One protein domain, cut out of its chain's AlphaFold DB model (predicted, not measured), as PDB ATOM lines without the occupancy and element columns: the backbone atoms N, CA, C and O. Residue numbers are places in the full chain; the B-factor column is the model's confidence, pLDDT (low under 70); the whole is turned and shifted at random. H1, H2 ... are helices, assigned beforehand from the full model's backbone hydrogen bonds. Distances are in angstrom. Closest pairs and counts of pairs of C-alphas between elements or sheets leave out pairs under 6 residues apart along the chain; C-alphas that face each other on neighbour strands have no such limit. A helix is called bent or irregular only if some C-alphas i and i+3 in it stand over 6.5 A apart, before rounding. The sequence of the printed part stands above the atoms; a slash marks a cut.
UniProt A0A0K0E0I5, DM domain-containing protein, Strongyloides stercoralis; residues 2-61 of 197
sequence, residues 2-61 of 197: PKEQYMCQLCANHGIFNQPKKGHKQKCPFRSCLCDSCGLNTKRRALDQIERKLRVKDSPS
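AT A GLANCE: This is residues 2 to 61 of the 197 residues of the protein "DM domain-containing protein" of Strongyloides stercoralis (UniProt A0A0K0E0I5). A small head made mostly of loops, with the two short helices H1 and H2 in it, is joined to one long helix, H3, whose first turns belong to the head and whose remainder sticks out as a long arm. Residues 43 to 61 stand free, of which 43 to 57 belong to H3, and this arm makes the length of the whole; in the head, H1 packs on the beginning of H3, while H2 touches no helix. The printed part has 60 residues with three named helices, in the order H1, H2, H3, and no named strand; its class is all helix, with 31 residues in the helices. The whole is loose, with a radius of gyration of the C-alphas of 14.6 A, and the C-alphas span 43 by 31 by 20 A.

HOW THE PARTS SIT: H1, residues 9 to 13, touches H3, residues 36 to 57, with 5 pairs of C-alphas within 8 A. H3 touches H1 with residues 37 to 41 alone. The closest C-alphas of the two are those of Leu 10 and Cys 38, 6.2 A apart, while their centres are 16.8 A apart. H2, residues 24 to 27, lies between H1 and H3 along the chain and is apart from both. In H1 and H3 every O i to N i+4 pair is within hydrogen-bond range; H2, with four residues, is too short for such a pair, and its one O i to N i+3 pair is within range.

IN THESE COORDINATES: The printed part begins at Pro 2, with its C-alpha at (85.087, 22.151, 84.168). H1 runs from Gln 9, C-alpha at (85.840, 11.138, 68.192), to Asn 13 and measures 6.2 A from first to last C-alpha. After a short link of 10 residues, H2 runs from His 24 to Lys 27, 5.0 A. After a short link of 8 residues, H3 runs from Asp 36, C-alpha at (85.305, 9.524, 55.148), to Lys 57, C-alpha at (114.809, 12.849, 67.032). H3 has 22 residues, measures 32.0 A from first to last C-alpha and is not bent.

THE WHOLE: The two C-alphas farthest apart are those of Gly 15 and Ser 61, 44.0 A. Without the stretch that stands free, the body has 41 residues, spans 32 by 19 by 16 A and has a radius of gyration of 10.4 A. The printed part has no cut, and neither link between helices is long. The mean pLDDT of the printed part is 83.9; the model's confidence is low, under 70, at residues 4 to 5, 18 to 22 and 58 to 61.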
ATOM      1  N   PRO A   2      85.706  23.473  84.259       72.43
ATOM      2  CA  PRO A   2      85.087  22.151  84.168       72.43
ATOM      3  C   PRO A   2      85.975  21.209  83.349       72.43
ATOM      4  O   PRO A   2      86.497  21.594  82.307       72.43
ATOM      5  N   LYS A   3      86.182  19.982  83.836       71.79
ATOM      6  CA  LYS A   3      86.934  18.953  83.110       71.79
ATOM      7  C   LYS A   3      86.059  18.479  81.955       71.79
ATOM      8  O   LYS A   3      85.185  17.641  82.169       71.79
ATOM      9  N   GLU A   4      86.263  19.032  80.763       69.01
ATOM     10  CA  GLU A   4      85.620  18.536  79.547       69.01
ATOM     11  C   GLU A   4      85.919  17.041  79.417       69.01
ATOM     12  O   GLU A   4      87.069  16.597  79.341       69.01
ATOM     13  N   GLN A   5      84.867  16.234  79.514       68.44
ATOM     14  CA  GLN A   5      84.987  14.791  79.449       68.44
ATOM     15  C   GLN A   5      85.449  14.420  78.042       68.44
ATOM     16  O   GLN A   5      84.754  14.669  77.062       68.44
ATOM     17  N   TYR A   6      86.631  13.811  77.937       74.79
ATOM     18  CA  TYR A   6      87.157  13.354  76.657       74.79
ATOM     19  C   TYR A   6      86.192  12.334  76.035       74.79
ATOM     20  O   TYR A   6      86.044  11.219  76.548       74.79
ATOM     21  N   MET A   7      85.559  12.707  74.926       80.87
ATOM     22  CA  MET A   7      84.627  11.859  74.183       80.87
ATOM     23  C   MET A   7      85.351  11.079  73.078       80.87
ATOM     24  O   MET A   7      86.455  11.427  72.651       80.87
ATOM     25  N   CYS A   8      84.756   9.982  72.610       88.43
ATOM     26  CA  CYS A   8      85.309   9.236  71.485       88.43
ATOM     27  C   CYS A   8      84.989   9.942  70.163       88.43
ATOM     28  O   CYS A   8      83.836   9.967  69.742       88.43
ATOM     29  N   GLN A   9      86.019  10.447  69.475       88.05
ATOM     30  CA  GLN A   9      85.840  11.138  68.192       88.05
ATOM     31  C   GLN A   9      85.179  10.262  67.117       88.05
ATOM     32  O   GLN A   9      84.426  10.768  66.296       88.05
ATOM     33  N   LEU A  10      85.428   8.946  67.131       89.88
ATOM     34  CA  LEU A  10      84.803   8.028  66.175       89.88
ATOM     35  C   LEU A  10      83.286   7.987  66.381       89.88
ATOM     36  O   LEU A  10      82.539   8.054  65.419       89.88
ATOM     37  N   CYS A  11      82.823   7.936  67.629       89.36
ATOM     38  CA  CYS A  11      81.393   7.968  67.924       89.36
ATOM     39  C   CYS A  11      80.777   9.333  67.606       89.36
ATOM     40  O   CYS A  11      79.699   9.379  67.017       89.36
ATOM     41  N   ALA A  12      81.492  10.425  67.901       89.15
ATOM     42  CA  ALA A  12      81.049  11.776  67.566       89.15
ATOM     43  C   ALA A  12      80.806  11.952  66.055       89.15
ATOM     44  O   ALA A  12      79.809  12.548  65.662       89.15
ATOM     45  N   ASN A  13      81.656  11.361  65.209       92.23
ATOM     46  CA  ASN A  13      81.498  11.400  63.752       92.23
ATOM     47  C   ASN A  13      80.206  10.726  63.248       92.23
ATOM     48  O   ASN A  13      79.729  11.068  62.170       92.23
ATOM     49  N   HIS A  14      79.641   9.785  64.010       91.73
ATOM     50  CA  HIS A  14      78.391   9.088  63.682       91.73
ATOM     51  C   HIS A  14      77.185   9.610  64.477       91.73
ATOM     52  O   HIS A  14      76.143   8.961  64.511       91.73
ATOM     53  N   GLY A  15      77.323  10.751  65.162       87.76
ATOM     54  CA  GLY A  15      76.260  11.317  65.997       87.76
ATOM     55  C   GLY A  15      76.000  10.546  67.297       87.76
ATOM     56  O   GLY A  15      75.016  10.808  67.983       87.76
ATOM     57  N   ILE A  16      76.877   9.606  67.669       83.40
ATOM     58  CA  ILE A  16      76.775   8.874  68.932       83.40
ATOM     59  C   ILE A  16      77.629   9.589  69.982       83.40
ATOM     60  O   ILE A  16      78.846   9.448  70.026       83.40
ATOM     61  N   PHE A  17      76.988  10.337  70.877       73.45
ATOM     62  CA  PHE A  17      77.671  11.106  71.931       73.45
ATOM     63  C   PHE A  17      77.877  10.334  73.241       73.45
ATOM     64  O   PHE A  17      78.196  10.903  74.280       73.45
ATOM     65  N   ASN A  18      77.705   9.015  73.218       57.52
ATOM     66  CA  ASN A  18      77.582   8.236  74.438       57.52
ATOM     67  C   ASN A  18      78.869   7.472  74.759       57.52
ATOM     68  O   ASN A  18      79.256   6.549  74.044       57.52
ATOM     69  N   GLN A  19      79.487   7.884  75.869       60.18
ATOM     70  CA  GLN A  19      80.171   7.100  76.906       60.18
ATOM     71  C   GLN A  19      81.505   7.756  77.332       60.18
ATOM     72  O   GLN A  19      82.366   8.017  76.484       60.18
ATOM     73  N   PRO A  20      81.728   7.998  78.641       66.77
ATOM     74  CA  PRO A  20      83.015   8.468  79.143       66.77
ATOM     75  C   PRO A  20      84.127   7.469  78.784       66.77
ATOM     76  O   PRO A  20      83.963   6.257  78.898       66.77
ATOM     77  N   LYS A  21      85.290   7.980  78.358       63.60
ATOM     78  CA  LYS A  21      86.401   7.229  77.725       63.60
ATOM     79  C   LYS A  21      86.922   5.992  78.479       63.60
ATOM     80  O   LYS A  21      87.696   5.225  77.899       63.60
ATOM     81  N   LYS A  22      86.574   5.779  79.753       65.67
ATOM     82  CA  LYS A  22      87.072   4.645  80.549       65.67
ATOM     83  C   LYS A  22      86.559   3.325  79.946       65.67
ATOM     84  O   LYS A  22      85.403   2.965  80.103       65.67
ATOM     85  N   GLY A  23      87.419   2.630  79.195       77.24
ATOM     86  CA  GLY A  23      87.122   1.345  78.540       77.24
ATOM     87  C   GLY A  23      86.542   1.434  77.120       77.24
ATOM     88  O   GLY A  23      86.590   0.453  76.378       77.24
ATOM     89  N   HIS A  24      86.077   2.608  76.683       83.32
ATOM     90  CA  HIS A  24      85.431   2.747  75.376       83.32
ATOM     91  C   HIS A  24      86.392   2.534  74.192       83.32
ATOM     92  O   HIS A  24      85.988   2.005  73.162       83.32
ATOM     93  N   LYS A  25      87.686   2.872  74.324       79.82
ATOM     94  CA  LYS A  25      88.664   2.751  73.217       79.82
ATOM     95  C   LYS A  25      88.698   1.350  72.583       79.82
ATOM     96  O   LYS A  25      88.937   1.248  71.384       79.82
ATOM     97  N   GLN A  26      88.499   0.295  73.374       81.11
ATOM     98  CA  GLN A  26      88.524  -1.087  72.880       81.11
ATOM     99  C   GLN A  26      87.149  -1.563  72.402       81.11
ATOM    100  O   GLN A  26      87.081  -2.312  71.435       81.11
ATOM    101  N   LYS A  27      86.073  -1.094  73.043       84.28
ATOM    102  CA  LYS A  27      84.682  -1.490  72.773       84.28
ATOM    103  C   LYS A  27      83.954  -0.559  71.791       84.28
ATOM    104  O   LYS A  27      82.735  -0.613  71.688       84.28
ATOM    105  N   CYS A  28      84.670   0.342  71.124       87.18
ATOM    106  CA  CYS A  28      84.067   1.288  70.192       87.18
ATOM    107  C   CYS A  28      83.529   0.529  68.964       87.18
ATOM    108  O   CYS A  28      84.335  -0.091  68.265       87.18
ATOM    109  N   PRO A  29      82.220   0.604  68.660       87.91
ATOM    110  CA  PRO A  29      81.640  -0.093  67.508       87.91
ATOM    111  C   PRO A  29      82.195   0.437  66.180       87.91
ATOM    112  O   PRO A  29      82.316  -0.299  65.211       87.91
ATOM    113  N   PHE A  30      82.615   1.704  66.152       89.49
ATOM    114  CA  PHE A  30      83.138   2.366  64.958       89.49
ATOM    115  C   PHE A  30      84.654   2.238  64.794       89.49
ATOM    116  O   PHE A  30      85.232   2.917  63.949       89.49
ATOM    117  N   ARG A  31      85.328   1.393  65.590       88.05
ATOM    118  CA  ARG A  31      86.796   1.237  65.550       88.05
ATOM    119  C   ARG A  31      87.324   0.882  64.157       88.05
ATOM    120  O   ARG A  31      88.410   1.332  63.806       88.05
ATOM    121  N   SER A  32      86.572   0.081  63.410       89.57
ATOM    122  CA  SER A  32      86.873  -0.358  62.044       89.57
ATOM    123  C   SER A  32      86.010   0.344  60.992       89.57
ATOM    124  O   SER A  32      85.892  -0.145  59.873       89.57
ATOM    125  N   CYS A  33      85.377   1.475  61.328       93.39
ATOM    126  CA  CYS A  33      84.567   2.198  60.356       93.39
ATOM    127  C   CYS A  33      85.454   2.870  59.295       93.39
ATOM    128  O   CYS A  33      86.422   3.559  59.624       93.39
ATOM    129  N   LEU A  34      85.091   2.685  58.025       92.05
ATOM    130  CA  LEU A  34      85.804   3.203  56.853       92.05
ATOM    131  C   LEU A  34      85.129   4.442  56.245       92.05
ATOM    132  O   LEU A  34      85.386   4.789  55.100       92.05
ATOM    133  N   CYS A  35      84.263   5.111  57.010       95.82
ATOM    134  CA  CYS A  35      83.618   6.346  56.582       95.82
ATOM    135  C   CYS A  35      84.648   7.464  56.328       95.82
ATOM    136  O   CYS A  35      85.695   7.481  56.979       95.82
ATOM    137  N   ASP A  36      84.354   8.442  55.465       95.16
ATOM    138  CA  ASP A  36      85.305   9.524  55.148       95.16
ATOM    139  C   ASP A  36      85.789  10.276  56.396       95.16
ATOM    140  O   ASP A  36      86.989  10.486  56.589       95.16
ATOM    141  N   SER A  37      84.880  10.607  57.320       94.68
ATOM    142  CA  SER A  37      85.229  11.292  58.573       94.68
ATOM    143  C   SER A  37      86.084  10.419  59.506       94.68
ATOM    144  O   SER A  37      86.968  10.919  60.212       94.68
ATOM    145  N   CYS A  38      85.877   9.102  59.483       94.45
ATOM    146  CA  CYS A  38      86.648   8.097  60.211       94.45
ATOM    147  C   CYS A  38      88.056   7.941  59.615       94.45
ATOM    148  O   CYS A  38      89.054   7.960  60.343       94.45
ATOM    149  N   GLY A  39      88.147   7.844  58.287       94.11
ATOM    150  CA  GLY A  39      89.395   7.748  57.536       94.11
ATOM    151  C   GLY A  39      90.275   8.983  57.725       94.11
ATOM    152  O   GLY A  39      91.472   8.851  57.996       94.11
ATOM    153  N   LEU A  40      89.683  10.182  57.688       94.67
ATOM    154  CA  LEU A  40      90.376  11.434  58.008       94.67
ATOM    155  C   LEU A  40      90.912  11.442  59.446       94.67
ATOM    156  O   LEU A  40      92.056  11.842  59.671       94.67
ATOM    157  N   ASN A  41      90.135  10.954  60.420       93.77
ATOM    158  CA  ASN A  41      90.600  10.866  61.805       93.77
ATOM    159  C   ASN A  41      91.805   9.926  61.953       93.77
ATOM    160  O   ASN A  41      92.752  10.245  62.671       93.77
ATOM    161  N   THR A  42      91.792   8.789  61.256       92.96
ATOM    162  CA  THR A  42      92.902   7.826  61.256       92.96
ATOM    163  C   THR A  42      94.160   8.415  60.624       92.96
ATOM    164  O   THR A  42      95.229   8.342  61.232       92.96
ATOM    165  N   LYS A  43      94.037   9.075  59.463       95.14
ATOM    166  CA  LYS A  43      95.153   9.783  58.812       95.14
ATOM    167  C   LYS A  43      95.740  10.861  59.726       95.14
ATOM    168  O   LYS A  43      96.952  10.893  59.921       95.14
ATOM    169  N   ARG A  44      94.891  11.676  60.366       95.80
ATOM    170  CA  ARG A  44      95.322  12.685  61.350       95.80
ATOM    171  C   ARG A  44      96.119  12.058  62.494       95.80
ATOM    172  O   ARG A  44      97.219  12.504  62.782       95.80
ATOM    173  N   ARG A  45      95.621  10.970  63.093       93.85
ATOM    174  CA  ARG A  45      96.341  10.260  64.167       93.85
ATOM    175  C   ARG A  45      97.682   9.690  63.711       93.85
ATOM    176  O   ARG A  45      98.596   9.617  64.528       93.85
ATOM    177  N   ALA A  46      97.791   9.243  62.460       95.24
ATOM    178  CA  ALA A  46      99.052   8.771  61.897       95.24
ATOM    179  C   ALA A  46     100.062   9.924  61.764       95.24
ATOM    180  O   ALA A  46     101.206   9.775  62.189       95.24
ATOM    181  N   LEU A  47      99.627  11.091  61.280       96.89
ATOM    182  CA  LEU A  47     100.461  12.298  61.225       96.89
ATOM    183  C   LEU A  47     100.900  12.754  62.624       96.89
ATOM    184  O   LEU A  47     102.094  12.929  62.843       96.89
ATOM    185  N   ASP A  48      99.984  12.811  63.597       95.41
ATOM    186  CA  ASP A  48     100.299  13.165  64.993       95.41
ATOM    187  C   ASP A  48     101.322  12.194  65.627       95.41
ATOM    188  O   ASP A  48     102.032  12.526  66.580       95.41
ATOM    189  N   GLN A  49     101.364  10.934  65.174       95.23
ATOM    190  CA  GLN A  49     102.373   9.963  65.607       95.23
ATOM    191  C   GLN A  49     103.730  10.220  64.949       95.23
ATOM    192  O   GLN A  49     104.745  10.141  65.638       95.23
ATOM    193  N   ILE A  50     103.754  10.519  63.650       95.56
ATOM    194  CA  ILE A  50     104.981  10.841  62.910       95.56
ATOM    195  C   ILE A  50     105.600  12.128  63.462       95.56
ATOM    196  O   ILE A  50     106.778  12.133  63.805       95.56
ATOM    197  N   GLU A  51     104.801  13.179  63.650       95.00
ATOM    198  CA  GLU A  51     105.255  14.460  64.194       95.00
ATOM    199  C   GLU A  51     105.905  14.294  65.576       95.00
ATOM    200  O   GLU A  51     106.994  14.809  65.823       95.00
ATOM    201  N   ARG A  52     105.287  13.509  66.470       94.09
ATOM    202  CA  ARG A  52     105.873  13.210  67.786       94.09
ATOM    203  C   ARG A  52     107.191  12.446  67.688       94.09
ATOM    204  O   ARG A  52     108.079  12.707  68.488       94.09
ATOM    205  N   LYS A  53     107.331  11.520  66.734       93.41
ATOM    206  CA  LYS A  53     108.586  10.778  66.518       93.41
ATOM    207  C   LYS A  53     109.703  11.681  65.992       93.41
ATOM    208  O   LYS A  53     110.838  11.530  66.428       93.41
ATOM    209  N   LEU A  54     109.383  12.623  65.103       90.70
ATOM    210  CA  LEU A  54     110.357  13.580  64.569       90.70
ATOM    211  C   LEU A  54     110.844  14.549  65.653       90.70
ATOM    212  O   LEU A  54     112.046  14.677  65.852       90.70
ATOM    213  N   ARG A  55     109.933  15.109  66.464       88.21
ATOM    214  CA  ARG A  55     110.299  16.002  67.584       88.21
ATOM    215  C   ARG A  55     111.238  15.358  68.612       88.21
ATOM    216  O   ARG A  55     112.022  16.066  69.228       88.21
ATOM    217  N   VAL A  56     111.151  14.039  68.810       83.42
ATOM    218  CA  VAL A  56     112.052  13.292  69.709       83.42
ATOM    219  C   VAL A  56     113.438  13.087  69.082       83.42
ATOM    220  O   VAL A  56     114.422  13.028  69.809       83.42
ATOM    221  N   LYS A  57     113.532  12.997  67.748       75.32
ATOM    222  CA  LYS A  57     114.809  12.849  67.032       75.32
ATOM    223  C   LYS A  57     115.569  14.177  66.918       75.32
ATOM    224  O   LYS A  57     116.792  14.169  66.986       75.32
ATOM    225  N   ASP A  58     114.848  15.290  66.796       68.40
ATOM    226  CA  ASP A  58     115.436  16.630  66.639       68.40
ATOM    227  C   ASP A  58     115.784  17.308  67.977       68.40
ATOM    228  O   ASP A  58     116.394  18.377  67.992       68.40
ATOM    229  N   SER A  59     115.427  16.703  69.117       58.52
ATOM    230  CA  SER A  59     115.929  17.140  70.420       58.52
ATOM    231  C   SER A  59     117.274  16.463  70.719       58.52
ATOM    232  O   SER A  59     117.279  15.251  70.957       58.52
ATOM    233  N   PRO A  60     118.405  17.195  70.762       56.97
ATOM    234  CA  PRO A  60     119.637  16.655  71.315       56.97
ATOM    235  C   PRO A  60     119.380  16.310  72.784       56.97
ATOM    236  O   PRO A  60     118.998  17.160  73.589       56.97
ATOM    237  N   SER A  61     119.519  15.032  73.118       52.18
ATOM    238  CA  SER A  61     119.357  14.510  74.473       52.18
ATOM    239  C   SER A  61     120.209  15.284  75.488       52.18
ATOM    240  O   SER A  61     121.417  15.403  75.270       52.18
TER     241      SER A  61